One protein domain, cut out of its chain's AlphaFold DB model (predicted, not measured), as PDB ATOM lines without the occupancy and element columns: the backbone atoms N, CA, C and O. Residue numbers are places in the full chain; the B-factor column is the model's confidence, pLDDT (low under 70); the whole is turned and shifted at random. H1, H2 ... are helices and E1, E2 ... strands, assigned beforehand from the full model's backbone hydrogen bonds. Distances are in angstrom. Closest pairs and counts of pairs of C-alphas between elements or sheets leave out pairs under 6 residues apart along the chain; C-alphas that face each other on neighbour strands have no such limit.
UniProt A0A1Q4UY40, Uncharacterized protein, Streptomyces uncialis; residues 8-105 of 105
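What this domain is: This is residues 8 to 105 of the 105 residues of an uncharacterized protein of Streptomyces uncialis (UniProt A0A1Q4UY40). A short two-stranded ladder of E3 and E6 makes the middle, with two separate strand hairpins, E1 with E2 and E4 with E5, on different sides of it and three helices round the outside. H3 and the E4 and E5 hairpin are toward opposite ends of the longest axis, H1 follows that hairpin, and H2 leads away from the end of E6; residues 80 to 95 make a wide loop from H2 back to H3. The printed part has 98 residues, with three named helices and six named strands in the order E1, E2, E3, E4, E5, H1, E6, H2, H3. The three two-stranded sheets are antiparallel, and the class is mixed, helices and strands. The whole is compact, with a radius of gyration of the C-alphas of 13.9 A and spans of 43 by 31 by 22 A.

Where its parts are: E1, residues 8 to 10, begins at C-alpha 8 at (-48.594, -39.230, -11.106). E2 is residues 17 to 20. E3, residues 26 to 30, measures 12.9 A from first to last C-alpha. E4 is residues 40 to 43 and E5 residues 46 to 49. H1, residues 55 to 60, measures 9.0 A. E6, residues 62 to 66, measures 12.6 A. H2, residues 68 to 79, is the longest helix at 16.3 A and begins at C-alpha 68 at (-55.109, -35.644, 0.370). H3, residues 96 to 103, measures 10.4 A and ends at C-alpha 103 at (-50.269, -20.383, -4.833).

How they stand to each other: E1 and E2 form a hairpin, antiparallel at 132 degrees, with N 9 and O 18 2.8 A apart, within hydrogen-bond range. The closest C-alphas of E1 and E6 are those of Phe 9 and Pro 65, 6.7 A apart, and E2 and E6 are near each other, with 5 pairs of C-alphas within 10 A. E3 and E6 are antiparallel neighbours at 137 degrees, with N 64 and O 28 2.8 A apart and N 30 and O 62 2.9 A apart. E4 and E5 form a second hairpin, antiparallel at 135 degrees, with N 43 and O 46 2.9 A apart; E4 is apart from E3 and from E6. The closest C-alphas of E3 and H1 are those of Arg 29 and Leu 58, 7.9 A. H2 and H3 are close but not clearly touching, with the C-alphas of Asp 68 and Ala 96 6.5 A apart, and about perpendicular at 85 degrees. The closest C-alphas of E3 and H3 are those of Cys 26 and Ala 96, 5.6 A. In H1, H2 and H3 every O i to N i+4 pair is within hydrogen-bond range.

The domain as a whole: The two C-alphas farthest apart are those of Asp 44 and Leu 105, 47.0 A. The printed part has no cut. The link from H2 to H3, 16 residues, is long. The mean pLDDT of the printed part is 83.4, and residues 81 to 92 and residue 105 are under 70.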
ATOM      1  N   LEU A   8     -48.139 -38.003 -11.751       95.56
ATOM      2  CA  LEU A   8     -48.594 -39.230 -11.106       95.56
ATOM      3  C   LEU A   8     -47.655 -39.573  -9.944       95.56
ATOM      4  O   LEU A   8     -46.439 -39.651 -10.122       95.56
ATOM      5  N   PHE A   9     -48.228 -39.808  -8.767       95.06
ATOM      6  CA  PHE A   9     -47.524 -40.144  -7.533       95.06
ATOM      7  C   PHE A   9     -48.100 -41.412  -6.900       95.06
ATOM      8  O   PHE A   9     -49.250 -41.766  -7.143       95.06
ATOM      9  N   ALA A  10     -47.327 -42.050  -6.019       96.25
ATOM     10  CA  ALA A  10     -47.798 -43.110  -5.129       96.25
ATOM     11  C   ALA A  10     -47.713 -42.636  -3.675       96.25
ATOM     12  O   ALA A  10     -46.659 -42.184  -3.227       96.25
ATOM     13  N   CYS A  11     -48.818 -42.724  -2.933       93.31
ATOM     14  CA  CYS A  11     -48.886 -42.234  -1.558       93.31
ATOM     15  C   CYS A  11     -47.908 -42.986  -0.645       93.31
ATOM     16  O   CYS A  11     -47.910 -44.214  -0.591       93.31
ATOM     17  N   ALA A  12     -47.111 -42.254   0.133       90.44
ATOM     18  CA  ALA A  12     -46.150 -42.822   1.071       90.44
ATOM     19  C   ALA A  12     -46.807 -43.710   2.142       90.44
ATOM     20  O   ALA A  12     -46.172 -44.660   2.600       90.44
ATOM     21  N   ASP A  13     -48.062 -43.432   2.497       88.00
ATOM     22  CA  ASP A  13     -48.823 -44.148   3.523       88.00
ATOM     23  C   ASP A  13     -49.649 -45.298   2.921       88.00
ATOM     24  O   ASP A  13     -49.232 -46.456   2.962       88.00
ATOM     25  N   CYS A  14     -50.770 -44.989   2.260       90.56
ATOM     26  CA  CYS A  14     -51.698 -46.003   1.742       90.56
ATOM     27  C   CYS A  14     -51.266 -46.678   0.430       90.56
ATOM     28  O   CYS A  14     -51.959 -47.576  -0.045       90.56
ATOM     29  N   LYS A  15     -50.158 -46.238  -0.181       93.44
ATOM     30  CA  LYS A  15     -49.625 -46.731  -1.469       93.44
ATOM     31  C   LYS A  15     -50.535 -46.536  -2.687       93.44
ATOM     32  O   LYS A  15     -50.148 -46.932  -3.780       93.44
ATOM     33  N   ALA A  16     -51.697 -45.900  -2.533       96.19
ATOM     34  CA  ALA A  16     -52.577 -45.580  -3.651       96.19
ATOM     35  C   ALA A  16     -51.918 -44.579  -4.612       96.19
ATOM     36  O   ALA A  16     -51.252 -43.633  -4.176       96.19
ATOM     37  N   GLU A  17     -52.138 -44.781  -5.907       97.12
ATOM     38  CA  GLU A  17     -51.736 -43.838  -6.947       97.12
ATOM     39  C   GLU A  17     -52.684 -42.633  -6.978       97.12
ATOM     40  O   GLU A  17     -53.894 -42.770  -6.782       97.12
ATOM     41  N   PHE A  18     -52.141 -41.441  -7.208       94.88
ATOM     42  CA  PHE A  18     -52.916 -40.209  -7.318       94.88
ATOM     43  C   PHE A  18     -52.204 -39.191  -8.207       94.88
ATOM     44  O   PHE A  18     -50.991 -39.265  -8.401       94.88
ATOM     45  N   THR A  19     -52.960 -38.243  -8.757       94.06
ATOM     46  CA  THR A  19     -52.408 -37.151  -9.570       94.06
ATOM     47  C   THR A  19     -52.530 -35.838  -8.821       94.06
ATOM     48  O   THR A  19     -53.560 -35.588  -8.204       94.06
ATOM     49  N   GLU A  20     -51.473 -35.031  -8.840       91.75
ATOM     50  CA  GLU A  20     -51.434 -33.744  -8.142       91.75
ATOM     51  C   GLU A  20     -50.434 -32.793  -8.814       91.75
ATOM     52  O   GLU A  20     -49.530 -33.236  -9.535       91.75
ATOM     53  N   CYS A  21     -50.569 -31.493  -8.559       90.88
ATOM     54  CA  CYS A  21     -49.549 -30.512  -8.919       90.88
ATOM     55  C   CYS A  21     -48.228 -30.814  -8.161       90.88
ATOM     56  O   CYS A  21     -48.241 -30.884  -6.927       90.88
ATOM     57  N   PRO A  22     -47.076 -30.977  -8.848       89.94
ATOM     58  CA  PRO A  22     -45.795 -31.301  -8.209       89.94
ATOM     59  C   PRO A  22     -45.336 -30.286  -7.163       89.94
ATOM     60  O   PRO A  22     -44.711 -30.664  -6.173       89.94
ATOM     61  N   ASP A  23     -45.668 -29.015  -7.371       89.00
ATOM     62  CA  ASP A  23     -45.300 -27.929  -6.462       89.00
ATOM     63  C   ASP A  23     -46.232 -27.867  -5.245       89.00
ATOM     64  O   ASP A  23     -45.849 -27.386  -4.176       89.00
ATOM     65  N   CYS A  24     -47.450 -28.398  -5.384       90.12
ATOM     66  CA  CYS A  24     -48.475 -28.346  -4.353       90.12
ATOM     67  C   CYS A  24     -48.703 -29.673  -3.634       90.12
ATOM     68  O   CYS A  24     -49.412 -29.656  -2.636       90.12
ATOM     69  N   VAL A  25     -48.114 -30.800  -4.041       91.00
ATOM     70  CA  VAL A  25     -48.331 -32.105  -3.389       91.00
ATOM     71  C   VAL A  25     -47.888 -32.112  -1.918       91.00
ATOM     72  O   VAL A  25     -46.866 -31.533  -1.541       91.00
ATOM     73  N   CYS A  26     -48.669 -32.753  -1.038       90.31
ATOM     74  CA  CYS A  26     -48.263 -32.940   0.360       90.31
ATOM     75  C   CYS A  26     -47.065 -33.890   0.401       90.31
ATOM     76  O   CYS A  26     -47.074 -34.913  -0.276       90.31
ATOM     77  N   THR A  27     -46.053 -33.599   1.220       89.38
ATOM     78  CA  THR A  27     -44.919 -34.515   1.407       89.38
ATOM     79  C   THR A  27     -44.608 -34.732   2.880       89.38
ATOM     80  O   THR A  27     -44.790 -33.837   3.706       89.38
ATOM     81  N   ILE A  28     -44.114 -35.927   3.195       87.25
ATOM     82  CA  ILE A  28     -43.519 -36.274   4.491       87.25
ATOM     83  C   ILE A  28     -42.096 -36.777   4.280       87.25
ATOM     84  O   ILE A  28     -41.740 -37.218   3.185       87.25
ATOM     85  N   ARG A  29     -41.268 -36.714   5.322       89.00
ATOM     86  CA  ARG A  29     -39.936 -37.322   5.296       89.00
ATOM     87  C   ARG A  29     -40.050 -38.807   5.603       89.00
ATOM     88  O   ARG A  29     -40.633 -39.167   6.618       89.00
ATOM     89  N   ILE A  30     -39.470 -39.633   4.743       89.50
ATOM     90  CA  ILE A  30     -39.366 -41.080   4.926       89.50
ATOM     91  C   ILE A  30     -37.891 -41.456   4.881       89.50
ATOM     92  O   ILE A  30     -37.183 -41.080   3.946       89.50
ATOM     93  N   ASP A  31     -37.435 -42.194   5.885       91.88
ATOM     94  CA  ASP A  31     -36.163 -42.898   5.837       91.88
ATOM     95  C   ASP A  31     -36.298 -44.094   4.873       91.88
ATOM     96  O   ASP A  31     -37.082 -45.011   5.144       91.88
ATOM     97  N   PRO A  32     -35.568 -44.115   3.742       91.75
ATOM     98  CA  PRO A  32     -35.676 -45.193   2.762       91.75
ATOM     99  C   PRO A  32     -35.222 -46.553   3.305       91.75
ATOM    100  O   PRO A  32     -35.618 -47.577   2.752       91.75
ATOM    101  N   LEU A  33     -34.418 -46.584   4.375       91.88
ATOM    102  CA  LEU A  33     -33.950 -47.829   4.984       91.88
ATOM    103  C   LEU A  33     -35.070 -48.535   5.755       91.88
ATOM    104  O   LEU A  33     -35.214 -49.752   5.667       91.88
ATOM    105  N   THR A  34     -35.870 -47.777   6.506       88.81
ATOM    106  CA  THR A  34     -36.939 -48.321   7.359       88.81
ATOM    107  C   THR A  34     -38.317 -48.254   6.704       88.81
ATOM    108  O   THR A  34     -39.232 -48.975   7.107       88.81
ATOM    109  N   GLY A  35     -38.483 -47.393   5.696       88.12
ATOM    110  CA  GLY A  35     -39.771 -47.089   5.079       88.12
ATOM    111  C   GLY A  35     -40.711 -46.296   5.991       88.12
ATOM    112  O   GLY A  35     -41.918 -46.279   5.745       88.12
ATOM    113  N   LEU A  36     -40.183 -45.670   7.046       88.00
ATOM    114  CA  LEU A  36     -40.938 -44.934   8.061       88.00
ATOM    115  C   LEU A  36     -40.412 -43.501   8.195       88.00
ATOM    116  O   LEU A  36     -39.300 -43.206   7.749       88.00
ATOM    117  N   PRO A  37     -41.182 -42.591   8.812       88.94
ATOM    118  CA  PRO A  37     -40.632 -41.326   9.272       88.94
ATOM    119  C   PRO A  37     -39.420 -41.535  10.198       88.94
ATOM    120  O   PRO A  37     -39.397 -42.518  10.939       88.94
ATOM    121  N   PRO A  38     -38.423 -40.630  10.191       89.19
ATOM    122  CA  PRO A  38     -37.199 -40.793  10.982       89.19
ATOM    123  C   PRO A  38     -37.431 -40.964  12.487       89.19
ATOM    124  O   PRO A  38     -36.667 -41.658  13.147       89.19
ATOM    125  N   ASP A  39     -38.491 -40.361  13.019       86.12
ATOM    126  CA  ASP A  39     -38.908 -40.441  14.421       86.12
ATOM    127  C   ASP A  39     -39.936 -41.539  14.702       86.12
ATOM    128  O   ASP A  39     -40.604 -41.522  15.735       86.12
ATOM    129  N   VAL A  40     -40.106 -42.491  13.788       86.00
ATOM    130  CA  VAL A  40     -41.044 -43.597  13.946       86.00
ATOM    131  C   VAL A  40     -40.292 -44.914  13.873       86.00
ATOM    132  O   VAL A  40     -39.584 -45.210  12.913       86.00
ATOM    133  N   ILE A  41     -40.501 -45.743  14.889       87.06
ATOM    134  CA  ILE A  41     -39.957 -47.099  14.972       87.06
ATOM    135  C   ILE A  41     -41.088 -48.123  14.983       87.06
ATOM    136  O   ILE A  41     -42.248 -47.795  15.243       87.06
ATOM    137  N   ARG A  42     -40.753 -49.390  14.718       87.00
ATOM    138  CA  ARG A  42     -41.681 -50.509  14.916       87.00
ATOM    139  C   ARG A  42     -41.422 -51.175  16.257       87.00
ATOM    140  O   ARG A  42     -40.341 -51.711  16.470       87.00
ATOM    141  N   VAL A  43     -42.440 -51.203  17.109       85.81
ATOM    142  CA  VAL A  43     -42.460 -51.969  18.363       85.81
ATOM    143  C   VAL A  43     -43.627 -52.943  18.272       85.81
ATOM    144  O   VAL A  43     -44.757 -52.522  18.031       85.81
ATOM    145  N   ASP A  44     -43.355 -54.245  18.361       88.62
ATOM    146  CA  ASP A  44     -44.365 -55.310  18.238       88.62
ATOM    147  C   ASP A  44     -45.254 -55.181  16.983       88.62
ATOM    148  O   ASP A  44     -46.473 -55.356  17.012       88.62
ATOM    149  N   GLY A  45     -44.636 -54.809  15.858       83.50
ATOM    150  CA  GLY A  45     -45.319 -54.621  14.574       83.50
ATOM    151  C   GLY A  45     -46.145 -53.336  14.459       83.50
ATOM    152  O   GLY A  45     -46.723 -53.087  13.402       83.50
ATOM    153  N   ARG A  46     -46.185 -52.497  15.499       79.44
ATOM    154  CA  ARG A  46     -46.890 -51.210  15.504       79.44
ATOM    155  C   ARG A  46     -45.917 -50.059  15.302       79.44
ATOM    156  O   ARG A  46     -44.815 -50.076  15.844       79.44
ATOM    157  N   ALA A  47     -46.333 -49.056  14.533       79.62
ATOM    158  CA  ALA A  47     -45.600 -47.804  14.409       79.62
ATOM    159  C   ALA A  47     -45.759 -46.989  15.702       79.62
ATOM    160  O   ALA A  47     -46.882 -46.721  16.129       79.62
ATOM    161  N   VAL A  48     -44.643 -46.619  16.325       81.31
ATOM    162  CA  VAL A  48     -44.603 -45.861  17.580       81.31
ATOM    163  C   VAL A  48     -43.626 -44.702  17.435       81.31
ATOM    164  O   VAL A  48     -42.598 -44.826  16.768       81.31
ATOM    165  N   TYR A  49     -43.956 -43.573  18.060       82.19
ATOM    166  CA  TYR A  49     -43.058 -42.427  18.145       82.19
ATOM    167  C   TYR A  49     -41.791 -42.774  18.928       82.19
ATOM    168  O   TYR A  49     -41.875 -43.285  20.045       82.19
ATOM    169  N   ASN A  50     -40.638 -42.427  18.368       83.94
ATOM    170  CA  ASN A  50     -39.356 -42.450  19.044       83.94
ATOM    171  C   ASN A  50     -38.824 -41.013  19.204       83.94
ATOM    172  O   ASN A  50     -38.378 -40.429  18.214       83.94
ATOM    173  N   PRO A  51     -38.841 -40.441  20.423       80.12
ATOM    174  CA  PRO A  51     -38.252 -39.126  20.668       80.12
ATOM    175  C   PRO A  51     -36.727 -39.111  20.507       80.12
ATOM    176  O   PRO A  51     -36.172 -38.075  20.151       80.12
ATOM    177  N   ASP A  52     -36.067 -40.253  20.704       87.19
ATOM    178  CA  ASP A  52     -34.616 -40.414  20.598       87.19
ATOM    179  C   ASP A  52     -34.250 -40.967  19.212       87.19
ATOM    180  O   ASP A  52     -33.659 -42.041  19.064       87.19
ATOM    181  N   PHE A  53     -34.703 -40.275  18.164       83.25
ATOM    182  CA  PHE A  53     -34.496 -40.723  16.792       83.25
ATOM    183  C   PHE A  53     -33.041 -40.576  16.345       83.25
ATOM    184  O   PHE A  53     -32.343 -39.632  16.713       83.25
ATOM    185  N   ASP A  54     -32.602 -41.509  15.503       86.88
ATOM    186  CA  ASP A  54     -31.269 -41.501  14.904       86.88
ATOM    187  C   ASP A  54     -31.095 -40.253  14.008       86.88
ATOM    188  O   ASP A  54     -31.800 -40.118  12.999       86.88
ATOM    189  N   PRO A  55     -30.158 -39.334  14.315       90.25
ATOM    190  CA  PRO A  55     -29.918 -38.159  13.485       90.25
ATOM    191  C   PRO A  55     -29.517 -38.513  12.050       90.25
ATOM    192  O   PRO A  55     -29.844 -37.765  11.124       90.25
ATOM    193  N   GLU A  56     -28.850 -39.647  11.823       91.06
ATOM    194  CA  GLU A  56     -28.523 -40.101  10.471       91.06
ATOM    195  C   GLU A  56     -29.786 -40.480   9.688       91.06
ATOM    196  O   GLU A  56     -29.838 -40.255   8.475       91.06
ATOM    197  N   ALA A  57     -30.837 -40.967  10.365       89.06
ATOM    198  CA  ALA A  57     -32.141 -41.257   9.761       89.06
ATOM    199  C   ALA A  57     -32.784 -40.005   9.185       89.06
ATOM    200  O   ALA A  57     -33.320 -40.018   8.074       89.06
ATOM    201  N   LEU A  58     -32.665 -38.892   9.904       88.62
ATOM    202  CA  LEU A  58     -33.146 -37.610   9.420       88.62
ATOM    203  C   LEU A  58     -32.356 -37.140   8.192       88.62
ATOM    204  O   LEU A  58     -32.968 -36.689   7.221       88.62
ATOM    205  N   HIS A  59     -31.027 -37.285   8.195       91.12
ATOM    206  CA  HIS A  59     -30.176 -36.855   7.081       91.12
ATOM    207  C   HIS A  59     -30.418 -37.658   5.799       91.12
ATOM    208  O   HIS A  59     -30.462 -37.073   4.718       91.12
ATOM    209  N   ARG A  60     -30.622 -38.978   5.904       92.81
ATOM    210  CA  ARG A  60     -30.907 -39.844   4.743       92.81
ATOM    211  C   ARG A  60     -32.364 -39.808   4.281       92.81
ATOM    212  O   ARG A  60     -32.683 -40.344   3.223       92.81
ATOM    213  N   SER A  61     -33.253 -39.201   5.067       92.00
ATOM    214  CA  SER A  61     -34.673 -39.143   4.735       92.00
ATOM    215  C   SER A  61     -34.947 -38.320   3.478       92.00
ATOM    216  O   SER A  61     -34.402 -37.231   3.275       92.00
ATOM    217  N   VAL A  62     -35.873 -38.815   2.662       92.50
ATOM    218  CA  VAL A  62     -36.324 -38.158   1.435       92.50
ATOM    219  C   VAL A  62     -37.765 -37.689   1.578       92.50
ATOM    220  O   VAL A  62     -38.548 -38.256   2.342       92.50
ATOM    221  N   LYS A  63     -38.127 -36.632   0.845       91.25
ATOM    222  CA  LYS A  63     -39.525 -36.203   0.742       91.25
ATOM    223  C   LYS A  63     -40.288 -37.211  -0.110       91.25
ATOM    224  O   LYS A  63     -39.890 -37.485  -1.237       91.25
ATOM    225  N   SER A  64     -41.383 -37.728   0.430       91.75
ATOM    226  CA  SER A  64     -42.261 -38.684  -0.233       91.75
ATOM    227  C   SER A  64     -43.690 -38.135  -0.276       91.75
ATOM    228  O   SER A  64     -44.128 -37.553   0.725       91.75
ATOM    229  N   PRO A  65     -44.404 -38.257  -1.408       93.25
ATOM    230  CA  PRO A  65     -45.715 -37.650  -1.591       93.25
ATOM    231  C   PRO A  65     -46.797 -38.362  -0.768       93.25
ATOM    232  O   PRO A  65     -46.766 -39.575  -0.580       93.25
ATOM    233  N   VAL A  66     -47.781 -37.608  -0.290       91.94
ATOM    234  CA  VAL A  66     -48.929 -38.105   0.479       91.94
ATOM    235  C   VAL A  66     -50.204 -37.589  -0.167       91.94
ATOM    236  O   VAL A  66     -50.306 -36.403  -0.474       91.94
ATOM    237  N   CYS A  67     -51.178 -38.472  -0.376       92.31
ATOM    238  CA  CYS A  67     -52.453 -38.081  -0.962       92.31
ATOM    239  C   CYS A  67     -53.325 -37.313   0.045       92.31
ATOM    240  O   CYS A  67     -53.275 -37.555   1.255       92.31
ATOM    241  N   ASP A  68     -54.199 -36.443  -0.462       91.94
ATOM    242  CA  ASP A  68     -55.109 -35.644   0.370       91.94
ATOM    243  C   ASP A  68     -56.048 -36.507   1.231       91.94
ATOM    244  O   ASP A  68     -56.467 -36.078   2.304       91.94
ATOM    245  N   ALA A  69     -56.354 -37.743   0.821       91.69
ATOM    246  CA  ALA A  69     -57.139 -38.672   1.636       91.69
ATOM    247  C   ALA A  69     -56.418 -39.045   2.946       91.69
ATOM    248  O   ALA A  69     -57.010 -38.929   4.021       91.69
ATOM    249  N   CYS A  70     -55.136 -39.421   2.881       89.31
ATOM    250  CA  CYS A  70     -54.336 -39.724   4.072       89.31
ATOM    251  C   CYS A  70     -54.129 -38.479   4.945       89.31
ATOM    252  O   CYS A  70     -54.215 -38.566   6.168       89.31
ATOM    253  N   VAL A  71     -53.940 -37.305   4.332       88.81
ATOM    254  CA  VAL A  71     -53.832 -36.038   5.075       88.81
ATOM    255  C   VAL A  71     -55.131 -35.715   5.815       88.81
ATOM    256  O   VAL A  71     -55.089 -35.329   6.980       88.81
ATOM    257  N   LYS A  72     -56.299 -35.931   5.194       89.31
ATOM    258  CA  LYS A  72     -57.605 -35.754   5.852       89.31
ATOM    259  C   LYS A  72     -57.774 -36.691   7.045       89.31
ATOM    260  O   LYS A  72     -58.145 -36.218   8.113       89.31
ATOM    261  N   VAL A  73     -57.481 -37.984   6.879       85.81
ATOM    262  CA  VAL A  73     -57.561 -38.973   7.972       85.81
ATOM    263  C   VAL A  73     -56.673 -38.547   9.136       85.81
ATOM    264  O   VAL A  73     -57.145 -38.446  10.267       85.81
ATOM    265  N   ARG A  74     -55.416 -38.203   8.846       81.56
ATOM    266  CA  ARG A  74     -54.472 -37.677   9.829       81.56
ATOM    267  C   ARG A  74     -55.025 -36.452  10.565       81.56
ATOM    268  O   ARG A  74     -55.050 -36.416  11.792       81.56
ATOM    269  N   ASN A  75     -55.490 -35.452   9.820       83.56
ATOM    270  CA  ASN A  75     -56.038 -34.223  10.388       83.56
ATOM    271  C   ASN A  75     -57.238 -34.497  11.308       83.56
ATOM    272  O   ASN A  75     -57.379 -33.829  12.333       83.56
ATOM    273  N   THR A  76     -58.087 -35.472  10.968       81.38
ATOM    274  CA  THR A  76     -59.198 -35.916  11.822       81.38
ATOM    275  C   THR A  76     -58.690 -36.534  13.122       81.38
ATOM    276  O   THR A  76     -59.089 -36.077  14.188       81.38
ATOM    277  N   LEU A  77     -57.747 -37.480  13.059       76.56
ATOM    278  CA  LEU A  77     -57.185 -38.136  14.251       76.56
ATOM    279  C   LEU A  77     -56.560 -37.131  15.234       76.56
ATOM    280  O   LEU A  77     -56.715 -37.254  16.448       76.56
ATOM    281  N   ILE A  78     -55.900 -36.092  14.718       73.12
ATOM    282  CA  ILE A  78     -55.323 -35.020  15.542       73.12
ATOM    283  C   ILE A  78     -56.412 -34.180  16.212       73.12
ATOM    284  O   ILE A  78     -56.292 -33.858  17.393       73.12
ATOM    285  N   ARG A  79     -57.480 -33.829  15.481       76.62
ATOM    286  CA  ARG A  79     -58.633 -33.109  16.051       76.62
ATOM    287  C   ARG A  79     -59.324 -33.925  17.145       76.62
ATOM    288  O   ARG A  79     -59.829 -33.341  18.097       76.62
ATOM    289  N   GLU A  80     -59.303 -35.247  17.025       77.06
ATOM    290  CA  GLU A  80     -59.837 -36.196  18.009       77.06
ATOM    291  C   GLU A  80     -58.883 -36.453  19.193       77.06
ATOM    292  O   GLU A  80     -59.228 -37.185  20.118       77.06
ATOM    293  N   GLY A  81     -57.701 -35.826  19.212       67.44
ATOM    294  CA  GLY A  81     -56.767 -35.891  20.337       67.44
ATOM    295  C   GLY A  81     -55.865 -37.128  20.352       67.44
ATOM    296  O   GLY A  81     -55.233 -37.403  21.374       67.44
ATOM    297  N   VAL A  82     -55.762 -37.867  19.243       66.06
ATOM    298  CA  VAL A  82     -54.821 -38.989  19.121       66.06
ATOM    299  C   VAL A  82     -53.389 -38.446  19.094       66.06
ATOM    300  O   VAL A  82     -53.039 -37.608  18.260       66.06
ATOM    301  N   SER A  83     -52.541 -38.894  20.026       60.19
ATOM    302  CA  SER A  83     -51.153 -38.432  20.110       60.19
ATOM    303  C   SER A  83     -50.325 -38.971  18.940       60.19
ATOM    304  O   SER A  83     -50.040 -40.167  18.884       60.19
ATOM    305  N   GLU A  84     -49.901 -38.093  18.031       58.53
ATOM    306  CA  GLU A  84     -48.944 -38.445  16.977       58.53
ATOM    307  C   GLU A  84     -47.476 -38.224  17.394       58.53
ATOM    308  O   GLU A  84     -47.192 -37.329  18.206       58.53
ATOM    309  N   PRO A  85     -46.544 -38.970  16.766       56.16
ATOM    310  CA  PRO A  85     -45.131 -38.612  16.638       56.16
ATOM    311  C   PRO A  85     -44.869 -37.112  16.408       56.16
ATOM    312  O   PRO A  85     -45.592 -36.455  15.655       56.16
ATOM    313  N   GLN A  86     -43.845 -36.531  17.048       52.59
ATOM    314  CA  GLN A  86     -43.595 -35.080  16.967       52.59
ATOM    315  C   GLN A  86     -43.188 -34.595  15.567       52.59
ATOM    316  O   GLN A  86     -43.554 -33.471  15.221       52.59
ATOM    317  N   LEU A  87     -42.500 -35.383  14.732       49.12
ATOM    318  CA  LEU A  87     -42.190 -34.966  13.355       49.12
ATOM    319  C   LEU A  87     -43.401 -35.096  12.428       49.12
ATOM    320  O   LEU A  87     -43.492 -34.343  11.459       49.12
ATOM    321  N   LEU A  88     -44.390 -35.942  12.749       50.88
ATOM    322  CA  LEU A  88     -45.690 -35.871  12.074       50.88
ATOM    323  C   LEU A  88     -46.362 -34.525  12.365       50.88
ATOM    324  O   LEU A  88     -46.869 -33.901  11.437       50.88
ATOM    325  N   LYS A  89     -46.267 -33.986  13.591       49.12
ATOM    326  CA  LYS A  89     -46.789 -32.638  13.921       49.12
ATOM    327  C   LYS A  89     -46.143 -31.500  13.120       49.12
ATOM    328  O   LYS A  89     -46.722 -30.420  13.071       49.12
ATOM    329  N   GLN A  90     -44.991 -31.725  12.487       50.84
ATOM    330  CA  GLN A  90     -44.355 -30.767  11.574       50.84
ATOM    331  C   GLN A  90     -44.817 -30.923  10.112       50.84
ATOM    332  O   GLN A  90     -44.407 -30.147   9.249       50.84
ATOM    333  N   GLY A  91     -45.654 -31.921   9.814       55.41
ATOM    334  CA  GLY A  91     -46.208 -32.164   8.487       55.41
ATOM    335  C   GLY A  91     -47.182 -31.075   8.035       55.41
ATOM    336  O   GLY A  91     -47.802 -30.384   8.842       55.41
ATOM    337  N   ILE A  92     -47.344 -30.938   6.720       63.25
ATOM    338  CA  ILE A  92     -48.260 -29.961   6.126       63.25
ATOM    339  C   ILE A  92     -49.710 -30.386   6.423       63.25
ATOM    340  O   ILE A  92     -50.137 -31.466   6.024       63.25
ATOM    341  N   PHE A  93     -50.451 -29.546   7.152       70.75
ATOM    342  CA  PHE A  93     -51.852 -29.791   7.542       70.75
ATOM    343  C   PHE A  93     -52.859 -29.350   6.482       70.75
ATOM    344  O   PHE A  93     -53.998 -29.813   6.455       70.75
ATOM    345  N   THR A  94     -52.450 -28.425   5.626       80.12
ATOM    346  CA  THR A  94     -53.239 -27.940   4.500       80.12
ATOM    347  C   THR A  94     -53.301 -29.023   3.427       80.12
ATOM    348  O   THR A  94     -52.333 -29.762   3.244       80.12
ATOM    349  N   LEU A  95     -54.410 -29.134   2.700       85.44
ATOM    350  CA  LEU A  95     -54.500 -30.064   1.575       85.44
ATOM    351  C   LEU A  95     -53.707 -29.532   0.375       85.44
ATOM    352  O   LEU A  95     -53.449 -28.328   0.280       85.44
ATOM    353  N   ALA A  96     -53.286 -30.420  -0.525       83.94
ATOM    354  CA  ALA A  96     -52.607 -30.025  -1.757       83.94
ATOM    355  C   ALA A  96     -53.508 -29.126  -2.610       83.94
ATOM    356  O   ALA A  96     -53.073 -28.063  -3.053       83.94
ATOM    357  N   THR A  97     -54.788 -29.490  -2.696       80.06
ATOM    358  CA  THR A  97     -55.812 -28.714  -3.406       80.06
ATOM    359  C   THR A  97     -55.913 -27.273  -2.881       80.06
ATOM    360  O   THR A  97     -55.935 -26.320  -3.659       80.06
ATOM    361  N   ASP A  98     -55.912 -27.090  -1.557       84.94
ATOM    362  CA  ASP A  98     -56.024 -25.768  -0.923       84.94
ATOM    363  C   ASP A  98     -54.764 -24.912  -1.169       84.94
ATOM    364  O   ASP A  98     -54.841 -23.696  -1.372       84.94
ATOM    365  N   ARG A  99     -53.577 -25.538  -1.178       86.19
ATOM    366  CA  ARG A  99     -52.329 -24.848  -1.545       86.19
ATOM    367  C   ARG A  99     -52.335 -24.419  -2.999       86.19
ATOM    368  O   ARG A  99     -51.941 -23.298  -3.295       86.19
ATOM    369  N   HIS A 100     -52.821 -25.277  -3.890       85.38
ATOM    370  CA  HIS A 100     -52.869 -24.977  -5.315       85.38
ATOM    371  C   HIS A 100     -53.731 -23.748  -5.606       85.38
ATOM    372  O   HIS A 100     -53.296 -22.834  -6.301       85.38
ATOM    373  N   GLN A 101     -54.900 -23.665  -4.968       83.56
ATOM    374  CA  GLN A 101     -55.793 -22.506  -5.070       83.56
ATOM    375  C   GLN A 101     -55.176 -21.203  -4.545       83.56
ATOM    376  O   GLN A 101     -55.562 -20.129  -4.985       83.56
ATOM    377  N   THR A 102     -54.247 -21.263  -3.592       81.81
ATOM    378  CA  THR A 102     -53.636 -20.055  -3.009       81.81
ATOM    379  C   THR A 102     -52.329 -19.654  -3.686       81.81
ATOM    380  O   THR A 102     -52.000 -18.473  -3.703       81.81
ATOM    381  N   ALA A 103     -51.581 -20.614  -4.233       79.12
ATOM    382  CA  ALA A 103     -50.269 -20.383  -4.833       79.12
ATOM    383  C   ALA A 103     -50.316 -20.101  -6.344       79.12
ATOM    384  O   ALA A 103     -49.397 -19.468  -6.864       79.12
ATOM    385  N   HIS A 104     -51.350 -20.577  -7.049       76.06
ATOM    386  CA  HIS A 104     -51.423 -20.538  -8.516       76.06
ATOM    387  C   HIS A 104     -52.631 -19.762  -9.085       76.06
ATOM    388  O   HIS A 104     -52.856 -19.828 -10.297       76.06
ATOM    389  N   LEU A 105     -53.381 -19.022  -8.254       62.06
ATOM    390  CA  LEU A 105     -54.491 -18.143  -8.671       62.06
ATOM    391  C   LEU A 105     -54.157 -16.655  -8.524       62.06
ATOM    392  O   LEU A 105     -53.515 -16.282  -7.518       62.06
TER     393      LEU A 105